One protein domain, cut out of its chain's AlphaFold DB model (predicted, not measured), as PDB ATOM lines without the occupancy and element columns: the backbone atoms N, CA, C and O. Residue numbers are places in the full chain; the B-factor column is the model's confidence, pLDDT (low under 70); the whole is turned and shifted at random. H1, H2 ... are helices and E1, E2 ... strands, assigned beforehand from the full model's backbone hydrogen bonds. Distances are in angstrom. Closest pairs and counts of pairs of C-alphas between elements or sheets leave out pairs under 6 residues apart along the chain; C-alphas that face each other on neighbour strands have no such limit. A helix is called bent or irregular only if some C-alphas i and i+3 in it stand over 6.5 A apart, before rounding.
ATOM      1  N   PHE A  19     130.437 204.352 182.131       83.00
ATOM      2  CA  PHE A  19     130.143 203.756 180.842       83.00
ATOM      3  C   PHE A  19     130.368 202.247 180.928       83.00
ATOM      4  O   PHE A  19     131.380 201.803 181.477       83.00
ATOM      5  N   ARG A  20     129.437 201.466 180.376       83.88
ATOM      6  CA  ARG A  20     129.493 200.003 180.341       83.88
ATOM      7  C   ARG A  20     129.048 199.509 178.973       83.88
ATOM      8  O   ARG A  20     127.910 199.736 178.574       83.88
ATOM      9  N   LYS A  21     129.928 198.812 178.255       85.94
ATOM     10  CA  LYS A  21     129.568 198.142 176.997       85.94
ATOM     11  C   LYS A  21     130.277 196.806 176.886       85.94
ATOM     12  O   LYS A  21     131.488 196.714 177.083       85.94
ATOM     13  N   ARG A  22     129.522 195.761 176.548       85.31
ATOM     14  CA  ARG A  22     130.086 194.431 176.298       85.31
ATOM     15  C   ARG A  22     130.841 194.411 174.976       85.31
ATOM     16  O   ARG A  22     130.395 195.006 173.995       85.31
ATOM     17  N   VAL A  23     131.963 193.698 174.955       83.25
ATOM     18  CA  VAL A  23     132.712 193.443 173.721       83.25
ATOM     19  C   VAL A  23     132.050 192.267 172.985       83.25
ATOM     20  O   VAL A  23     131.906 191.188 173.583       83.25
ATOM     21  N   PRO A  24     131.633 192.444 171.714       84.75
ATOM     22  CA  PRO A  24     131.096 191.364 170.889       84.75
ATOM     23  C   PRO A  24     132.016 190.137 170.864       84.75
ATOM     24  O   PRO A  24     133.242 190.268 170.905       84.75
ATOM     25  N   ALA A  25     131.427 188.938 170.813       83.25
ATOM     26  CA  ALA A  25     132.174 187.678 170.872       83.25
ATOM     27  C   ALA A  25     133.201 187.558 169.733       83.25
ATOM     28  O   ALA A  25     134.330 187.132 169.980       83.25
ATOM     29  N   ASP A  26     132.842 188.036 168.543       81.19
ATOM     30  CA  ASP A  26     133.641 187.969 167.315       81.19
ATOM     31  C   ASP A  26     135.016 188.633 167.476       81.19
ATOM     32  O   ASP A  26     136.039 188.090 167.069       81.19
ATOM     33  N   ILE A  27     135.061 189.794 168.138       81.38
ATOM     34  CA  ILE A  27     136.298 190.560 168.356       81.38
ATOM     35  C   ILE A  27     136.933 190.301 169.720       81.38
ATOM     36  O   ILE A  27     137.983 190.866 170.020       81.38
ATOM     37  N   ARG A  28     136.342 189.444 170.561       79.38
ATOM     38  CA  ARG A  28     136.781 189.252 171.950       79.38
ATOM     39  C   ARG A  28     138.237 188.797 172.038       79.38
ATOM     40  O   ARG A  28     138.976 189.330 172.857       79.38
ATOM     41  N   LYS A  29     138.671 187.875 171.171       78.69
ATOM     42  CA  LYS A  29     140.069 187.403 171.119       78.69
ATOM     43  C   LYS A  29     141.035 188.501 170.661       78.69
ATOM     44  O   LYS A  29     142.100 188.655 171.241       78.69
ATOM     45  N   ALA A  30     140.645 189.287 169.655       76.06
ATOM     46  CA  ALA A  30     141.470 190.357 169.091       76.06
ATOM     47  C   ALA A  30     141.524 191.620 169.969       76.06
ATOM     48  O   ALA A  30     142.464 192.410 169.853       76.06
ATOM     49  N   ALA A  31     140.507 191.833 170.806       72.69
ATOM     50  CA  ALA A  31     140.380 192.971 171.708       72.69
ATOM     51  C   ALA A  31     141.010 192.710 173.086       72.69
ATOM     52  O   ALA A  31     141.411 193.664 173.752       72.69
ATOM     53  N   LEU A  32     141.118 191.444 173.510       75.44
ATOM     54  CA  LEU A  32     141.604 191.073 174.838       75.44
ATOM     55  C   LEU A  32     143.009 191.640 175.098       75.44
ATOM     56  O   LEU A  32     143.972 191.303 174.418       75.44
ATOM     57  N   GLY A  33     143.117 192.508 176.106       71.88
ATOM     58  CA  GLY A  33     144.395 193.081 176.545       71.88
ATOM     59  C   GLY A  33     144.783 194.392 175.861       71.88
ATOM     60  O   GLY A  33     145.700 195.061 176.338       71.88
ATOM     61  N   LYS A  34     144.061 194.824 174.820       77.38
ATOM     62  CA  LYS A  34     144.279 196.137 174.201       77.38
ATOM     63  C   LYS A  34     143.740 197.250 175.099       77.38
ATOM     64  O   LYS A  34     142.730 197.092 175.787       77.38
ATOM     65  N   ARG A  35     144.423 198.393 175.106       78.00
ATOM     66  CA  ARG A  35     143.950 199.614 175.767       78.00
ATOM     67  C   ARG A  35     143.418 200.571 174.723       78.00
ATOM     68  O   ARG A  35     144.012 200.732 173.661       78.00
ATOM     69  N   VAL A  36     142.321 201.214 175.062       76.69
ATOM     70  CA  VAL A  36     141.706 202.250 174.254       76.69
ATOM     71  C   VAL A  36     141.802 203.559 175.007       76.69
ATOM     72  O   VAL A  36     141.407 203.621 176.169       76.69
ATOM     73  N   THR A  37     142.263 204.599 174.322       78.00
ATOM     74  CA  THR A  37     142.123 205.979 174.783       78.00
ATOM     75  C   THR A  37     140.862 206.569 174.159       78.00
ATOM     76  O   THR A  37     140.745 206.624 172.936       78.00
ATOM     77  N   ILE A  38     139.918 206.975 175.001       77.88
ATOM     78  CA  ILE A  38     138.651 207.608 174.622       77.88
ATOM     79  C   ILE A  38     138.775 209.090 174.942       77.88
ATOM     80  O   ILE A  38     139.195 209.452 176.044       77.88
ATOM     81  N   LYS A  39     138.412 209.935 173.979       77.06
ATOM     82  CA  LYS A  39     138.286 211.379 174.172       77.06
ATOM     83  C   LYS A  39     136.880 211.670 174.670       77.06
ATOM     84  O   LYS A  39     135.916 211.431 173.945       77.06
ATOM     85  N   LEU A  40     136.751 212.138 175.902       76.06
ATOM     86  CA  LEU A  40     135.477 212.609 176.428       76.06
ATOM     87  C   LEU A  40     135.410 214.131 176.263       76.06
ATOM     88  O   LEU A  40     136.376 214.797 176.644       76.06
ATOM     89  N   PRO A  41     134.294 214.676 175.747       71.25
ATOM     90  CA  PRO A  41     134.133 216.116 175.615       71.25
ATOM     91  C   PRO A  41     134.245 216.787 176.983       71.25
ATOM     92  O   PRO A  41     133.709 216.293 177.991       71.25
ATOM     93  N   ALA A  42     134.986 217.889 177.014       70.50
ATOM     94  CA  ALA A  42     135.156 218.684 178.211       70.50
ATOM     95  C   ALA A  42     133.833 219.343 178.644       70.50
ATOM     96  O   ALA A  42     132.880 219.447 177.880       70.50
ATOM     97  N   GLU A  43     133.761 219.703 179.922       64.88
ATOM     98  CA  GLU A  43     132.592 220.357 180.533       64.88
ATOM     99  C   GLU A  43     132.488 221.841 180.156       64.88
ATOM    100  O   GLU A  43     131.393 222.391 180.096       64.88
ATOM    101  N   THR A  44     133.618 222.455 179.809       61.66
ATOM    102  CA  THR A  44     133.721 223.852 179.383       61.66
ATOM    103  C   THR A  44     134.277 223.894 177.954       61.66
ATOM    104  O   THR A  44     135.172 223.100 177.664       61.66
ATOM    105  N   PRO A  45     133.821 224.808 177.073       59.03
ATOM    106  CA  PRO A  45     134.342 224.933 175.703       59.03
ATOM    107  C   PRO A  45     135.861 225.162 175.623       59.03
ATOM    108  O   PRO A  45     136.490 224.719 174.670       59.03
ATOM    109  N   ASP A  46     136.442 225.790 176.652       56.56
ATOM    110  CA  ASP A  46     137.879 226.094 176.745       56.56
ATOM    111  C   ASP A  46     138.706 225.016 177.465       56.56
ATOM    112  O   ASP A  46     139.928 225.126 177.583       56.56
ATOM    113  N   ALA A  47     138.064 223.969 177.988       60.19
ATOM    114  CA  ALA A  47     138.764 222.906 178.695       60.19
ATOM    115  C   ALA A  47     139.205 221.802 177.722       60.19
ATOM    116  O   ALA A  47     138.470 221.395 176.825       60.19
ATOM    117  N   ALA A  48     140.420 221.287 177.917       61.34
ATOM    118  CA  ALA A  48     140.945 220.199 177.103       61.34
ATOM    119  C   ALA A  48     140.113 218.914 177.270       61.34
ATOM    120  O   ALA A  48     139.714 218.557 178.383       61.34
ATOM    121  N   ASP A  49     139.910 218.190 176.163       67.88
ATOM    122  CA  ASP A  49     139.244 216.885 176.149       67.88
ATOM    123  C   ASP A  49     139.828 215.943 177.211       67.88
ATOM    124  O   ASP A  49     141.042 215.728 177.308       67.88
ATOM    125  N   LEU A  50     138.948 215.300 177.980       72.19
ATOM    126  CA  LEU A  50     139.358 214.333 178.989       72.19
ATOM    127  C   LEU A  50     139.718 213.006 178.317       72.19
ATOM    128  O   LEU A  50     138.851 212.271 177.842       72.19
ATOM    129  N   LEU A  51     141.007 212.666 178.327       70.69
ATOM    130  CA  LEU A  51     141.498 211.369 177.870       70.69
ATOM    131  C   LEU A  51     141.299 210.314 178.961       70.69
ATOM    132  O   LEU A  51     141.927 210.359 180.022       70.69
ATOM    133  N   VAL A  52     140.448 209.326 178.691       77.25
ATOM    134  CA  VAL A  52     140.255 208.172 179.574       77.25
ATOM    135  C   VAL A  52     140.779 206.925 178.888       77.25
ATOM    136  O   VAL A  52     140.395 206.614 177.764       77.25
ATOM    137  N   SER A  53     141.664 206.197 179.572       73.88
ATOM    138  CA  SER A  53     142.162 204.917 179.076       73.88
ATOM    139  C   SER A  53     141.409 203.753 179.719       73.88
ATOM    140  O   SER A  53     141.408 203.599 180.940       73.88
ATOM    141  N   ALA A  54     140.779 202.922 178.891       76.81
ATOM    142  CA  ALA A  54     140.030 201.744 179.312       76.81
ATOM    143  C   ALA A  54     140.654 200.472 178.726       76.81
ATOM    144  O   ALA A  54     141.157 200.463 177.600       76.81
ATOM    145  N   LYS A  55     140.638 199.382 179.499       75.50
ATOM    146  CA  LYS A  55     141.071 198.066 179.018       75.50
ATOM    147  C   LYS A  55     139.916 197.418 178.261       75.50
ATOM    148  O   LYS A  55     138.815 197.304 178.795       75.50
ATOM    149  N   LEU A  56     140.182 196.962 177.043       74.38
ATOM    150  CA  LEU A  56     139.277 196.101 176.298       74.38
ATOM    151  C   LEU A  56     139.405 194.676 176.860       74.38
ATOM    152  O   LEU A  56     140.412 193.990 176.672       74.38
ATOM    153  N   GLY A  57     138.407 194.271 177.644       75.12
ATOM    154  CA  GLY A  57     138.251 192.913 178.167       75.12
ATOM    155  C   GLY A  57     136.990 192.248 177.613       75.12
ATOM    156  O   GLY A  57     136.629 192.453 176.458       75.12
ATOM    157  N   GLY A  58     136.284 191.480 178.448       74.00
ATOM    158  CA  GLY A  58     134.915 191.042 178.129       74.00
ATOM    159  C   GLY A  58     133.896 192.191 178.169       74.00
ATOM    160  O   GLY A  58     132.904 192.182 177.440       74.00
ATOM    161  N   GLU A  59     134.174 193.211 178.977       81.12
ATOM    162  CA  GLU A  59     133.389 194.436 179.092       81.12
ATOM    163  C   GLU A  59     134.339 195.640 179.122       81.12
ATOM    164  O   GLU A  59     135.437 195.560 179.677       81.12
ATOM    165  N   VAL A  60     133.929 196.740 178.494       81.19
ATOM    166  CA  VAL A  60     134.604 198.035 178.572       81.19
ATOM    167  C   VAL A  60     133.886 198.855 179.629       81.19
ATOM    168  O   VAL A  60     132.734 199.248 179.435       81.19
ATOM    169  N   THR A  61     134.574 199.096 180.742       82.75
ATOM    170  CA  THR A  61     134.054 199.877 181.865       82.75
ATOM    171  C   THR A  61     135.013 200.997 182.235       82.75
ATOM    172  O   THR A  61     136.190 200.741 182.491       82.75
ATOM    173  N   PHE A  62     134.518 202.232 182.290       82.00
ATOM    174  CA  PHE A  62     135.275 203.391 182.773       82.00
ATOM    175  C   PHE A  62     134.326 204.486 183.270       82.00
ATOM    176  O   PHE A  62     133.145 204.502 182.926       82.00
ATOM    177  N   SER A  63     134.829 205.400 184.099       80.69
ATOM    178  CA  SER A  63     134.036 206.505 184.643       80.69
ATOM    179  C   SER A  63     133.916 207.664 183.647       80.69
ATOM    180  O   SER A  63     134.887 208.035 182.989       80.69
ATOM    181  N   LEU A  64     132.726 208.271 183.564       80.12
ATOM    182  CA  LEU A  64     132.454 209.441 182.714       80.12
ATOM    183  C   LEU A  64     132.942 210.761 183.334       80.12
ATOM    184  O   LEU A  64     132.892 211.800 182.678       80.12
ATOM    185  N   ARG A  65     133.439 210.715 184.581       79.88
ATOM    186  CA  ARG A  65     134.081 211.832 185.303       79.88
ATOM    187  C   ARG A  65     133.251 213.127 185.340       79.88
ATOM    188  O   ARG A  65     133.809 214.215 185.291       79.88
ATOM    189  N   THR A  66     131.926 213.023 185.366       80.00
ATOM    190  CA  THR A  66     131.017 214.163 185.577       80.00
ATOM    191  C   THR A  66     129.788 213.699 186.348       80.00
ATOM    192  O   THR A  66     129.444 212.517 186.300       80.00
ATOM    193  N   ARG A  67     129.167 214.611 187.096       78.12
ATOM    194  CA  ARG A  67     127.927 214.374 187.847       78.12
ATOM    195  C   ARG A  67     126.703 214.970 187.147       78.12
ATOM    196  O   ARG A  67     125.592 214.545 187.448       78.12
ATOM    197  N   ASP A  68     126.900 215.913 186.226       81.00
ATOM    198  CA  ASP A  68     125.805 216.578 185.523       81.00
ATOM    199  C   ASP A  68     125.107 215.607 184.547       81.00
ATOM    200  O   ASP A  68     125.754 215.092 183.627       81.00
ATOM    201  N   PRO A  69     123.796 215.341 184.704       81.50
ATOM    202  CA  PRO A  69     123.062 214.425 183.836       81.50
ATOM    203  C   PRO A  69     123.094 214.803 182.346       81.50
ATOM    204  O   PRO A  69     123.032 213.900 181.505       81.50
ATOM    205  N   ALA A  70     123.194 216.090 181.993       82.31
ATOM    206  CA  ALA A  70     123.251 216.516 180.594       82.31
ATOM    207  C   ALA A  70     124.591 216.117 179.953       82.31
ATOM    208  O   ALA A  70     124.622 215.426 178.926       82.31
ATOM    209  N   LEU A  71     125.698 216.449 180.620       81.19
ATOM    210  CA  LEU A  71     127.045 216.078 180.188       81.19
ATOM    211  C   LEU A  71     127.283 214.567 180.218       81.19
ATOM    212  O   LEU A  71     127.990 214.040 179.358       81.19
ATOM    213  N   VAL A  72     126.659 213.832 181.145       81.50
ATOM    214  CA  VAL A  72     126.700 212.360 181.161       81.50
ATOM    215  C   VAL A  72     126.175 211.785 179.847       81.50
ATOM    216  O   VAL A  72     126.837 210.929 179.258       81.50
ATOM    217  N   LYS A  73     125.022 212.260 179.356       83.00
ATOM    218  CA  LYS A  73     124.436 211.783 178.090       83.00
ATOM    219  C   LYS A  73     125.345 212.089 176.903       83.00
ATOM    220  O   LYS A  73     125.584 211.207 176.080       83.00
ATOM    221  N   GLN A  74     125.896 213.301 176.849       84.56
ATOM    222  CA  GLN A  74     126.806 213.717 175.779       84.56
ATOM    223  C   GLN A  74     128.098 212.888 175.773       84.56
ATOM    224  O   GLN A  74     128.473 212.325 174.743       84.56
ATOM    225  N   ARG A  75     128.753 212.734 176.932       83.69
ATOM    226  CA  ARG A  75     129.971 211.920 177.072       83.69
ATOM    227  C   ARG A  75     129.712 210.447 176.771       83.69
ATOM    228  O   ARG A  75     130.548 209.804 176.141       83.69
ATOM    229  N   HIS A  76     128.559 209.920 177.176       85.38
ATOM    230  CA  HIS A  76     128.162 208.550 176.866       85.38
ATOM    231  C   HIS A  76     127.971 208.341 175.357       85.38
ATOM    232  O   HIS A  76     128.488 207.369 174.809       85.38
ATOM    233  N   ALA A  77     127.283 209.262 174.673       84.88
ATOM    234  CA  ALA A  77     127.101 209.208 173.224       84.88
ATOM    235  C   ALA A  77     128.445 209.298 172.476       84.88
ATOM    236  O   ALA A  77     128.734 208.463 171.618       84.88
ATOM    237  N   ALA A  78     129.316 210.238 172.860       86.06
ATOM    238  CA  ALA A  78     130.646 210.384 172.268       86.06
ATOM    239  C   ALA A  78     131.518 209.130 172.470       86.06
ATOM    240  O   ALA A  78     132.147 208.640 171.527       86.06
ATOM    241  N   ALA A  79     131.514 208.569 173.682       86.56
ATOM    242  CA  ALA A  79     132.206 207.322 173.987       86.56
ATOM    243  C   ALA A  79     131.674 206.141 173.164       86.56
ATOM    244  O   ALA A  79     132.459 205.335 172.663       86.56
ATOM    245  N   MET A  80     130.351 206.043 173.002       87.31
ATOM    246  CA  MET A  80     129.712 204.977 172.232       87.31
ATOM    247  C   MET A  80     130.188 204.979 170.776       87.31
ATOM    248  O   MET A  80     130.633 203.935 170.294       87.31
ATOM    249  N   VAL A  81     130.194 206.149 170.129       89.38
ATOM    250  CA  VAL A  81     130.664 206.314 168.744       89.38
ATOM    251  C   VAL A  81     132.139 205.929 168.604       89.38
ATOM    252  O   VAL A  81     132.519 205.238 167.658       89.38
ATOM    253  N   GLN A  82     132.995 206.342 169.541       87.94
ATOM    254  CA  GLN A  82     134.426 206.021 169.485       87.94
ATOM    255  C   GLN A  82     134.695 204.522 169.655       87.94
ATOM    256  O   GLN A  82     135.507 203.957 168.922       87.94
ATOM    257  N   ILE A  83     133.990 203.870 170.583       87.38
ATOM    258  CA  ILE A  83     134.123 202.428 170.811       87.38
ATOM    259  C   ILE A  83     133.620 201.637 169.603       87.38
ATOM    260  O   ILE A  83     134.238 200.646 169.224       87.38
ATOM    261  N   GLU A  84     132.538 202.071 168.958       88.88
ATOM    262  CA  GLU A  84     132.030 201.420 167.744       88.88
ATOM    263  C   GLU A  84     133.003 201.533 166.580       88.88
ATOM    264  O   GLU A  84     133.290 200.525 165.935       88.88
ATOM    265  N   LYS A  85     133.592 202.715 166.370       89.25
ATOM    266  CA  LYS A  85     134.657 202.904 165.376       89.25
ATOM    267  C   LYS A  85     135.845 201.980 165.634       89.25
ATOM    268  O   LYS A  85     136.397 201.402 164.703       89.25
ATOM    269  N   GLN A  86     136.224 201.792 166.895       86.50
ATOM    270  CA  GLN A  86     137.311 200.877 167.250       86.50
ATOM    271  C   GLN A  86     136.935 199.413 167.073       86.50
ATOM    272  O   GLN A  86     137.760 198.630 166.619       86.50
ATOM    273  N   PHE A  87     135.703 199.025 167.396       87.50
ATOM    274  CA  PHE A  87     135.214 197.678 167.125       87.50
ATOM    275  C   PHE A  87     135.186 197.385 165.624       87.50
ATOM    276  O   PHE A  87     135.598 196.299 165.228       87.50
ATOM    277  N   ALA A  88     134.778 198.348 164.795       87.81
ATOM    278  CA  ALA A  88     134.845 198.236 163.340       87.81
ATOM    279  C   ALA A  88     136.295 198.081 162.851       87.81
ATOM    280  O   ALA A  88     136.601 197.117 162.158       87.81
ATOM    281  N   ALA A  89     137.218 198.928 163.316       86.75
ATOM    282  CA  ALA A  89     138.637 198.820 162.968       86.75
ATOM    283  C   ALA A  89     139.261 197.478 163.405       86.75
ATOM    284  O   ALA A  89     140.097 196.907 162.709       86.75
ATOM    285  N   LEU A  90     138.848 196.937 164.558       85.75
ATOM    286  CA  LEU A  90     139.291 195.619 165.018       85.75
ATOM    287  C   LEU A  90     138.718 194.472 164.176       85.75
ATOM    288  O   LEU A  90     139.376 193.438 164.080       85.75
ATOM    289  N   ARG A  91     137.526 194.641 163.591       87.00
ATOM    290  CA  ARG A  91     136.930 193.671 162.657       87.00
ATOM    291  C   ARG A  91     137.643 193.667 161.312       87.00
ATOM    292  O   ARG A  91     137.906 192.595 160.788       87.00
ATOM    293  N   GLU A  92     137.969 194.842 160.781       86.50
ATOM    294  CA  GLU A  92     138.728 194.978 159.528       86.50
ATOM    295  C   GLU A  92     140.160 194.443 159.662       86.50
ATOM    296  O   GLU A  92     140.748 193.959 158.695       86.50
ATOM    297  N   GLY A  93     140.708 194.477 160.878       82.38
ATOM    298  CA  GLY A  93     142.051 194.000 161.165       82.38
ATOM    299  C   GLY A  93     143.139 194.979 160.703       82.38
ATOM    300  O   GLY A  93     142.865 196.086 160.237       82.38
TER     301      GLY A  93
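AT A GLANCE: This is residues 19 to 93 of the 139 residues of an uncharacterized protein of Rhodomicrobium vannielii (strain ATCC 17100 / ATH 3.1.1 / DSM 162 / LMG 4299) (UniProt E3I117). A long helix, H2, runs along one side of two small antiparallel strand pairs, E1 with E4 and the hairpin E2 with E3, while the short helix H1 sits at one end of the rod. The strands E1 and E2 are nearer to H2 than their partners are, and the loop of residues 41 to 49 lies at the end away from H1. The printed part has 75 residues, with two named helices and four named strands in the order E1, H1, E2, E3, E4, H2; the class is mixed, helices and strands. It is compact, with a radius of gyration of the C-alphas of 12.9 A, and spans 38 by 18 by 17 A.

HOW THE PARTS SIT: Begin at residues 19 to 22, E1, which is the antiparallel neighbour of E4, residues 59 to 63, at 176 degrees between their directions; look for N 19 and O 62, 2.8 A apart and within hydrogen-bond range. Go on to H1, residues 25 to 31, which touches residues 87 to 91 alone of H2, residues 69 to 92; their closest C-alphas, of Ile 27 and Arg 91, are 6.5 A apart, and their lines are about perpendicular at 85 degrees. Next come E2, residues 35 to 40, and E3, residues 50 to 55, an antiparallel hairpin at 152 degrees; N 38 and O 52 are 2.8 A apart, within hydrogen-bond range. The closest C-alphas of E3 and E4 are those of Ala 54 and Phe 62, 6.1 A apart. Towards H2, the closest C-alphas of E2 are Leu 40 to Arg 75, 5.6 A, and those of E1 are Phe 19 to His 76, 6.5 A. E3 and H2 are apart, and so are E1 and E2. In H2 every O i to N i+4 pair is within hydrogen-bond range; in H1 1 of 3 is, beside 2 of 4 O i to N i+3 pairs.

IN THESE COORDINATES: Find C-alpha 19 at (130.143, 203.756, 180.842), where E1 begins its 10.4 A. H1 is irregular, with C-alphas 26 and 29 7.5 A apart, and is 9.8 A long. From C-alpha 35 at (143.950, 199.614, 175.767), E2 runs 15.5 A; E3 follows with 16.4 A and E4 with 13.3 A. H2 runs 34.8 A to C-alpha 92 at (138.728, 194.978, 159.528).

THE WHOLE: The two C-alphas farthest apart, of Asp 26 and Asp 46, are 39.5 A from each other. The printed part has no cut and no long link: the link E2 to E3 is short, with 9 residues, and the other four are tight. The mean pLDDT of the printed part is 79.2, and look with care at residues 43 to 49, which are under 70.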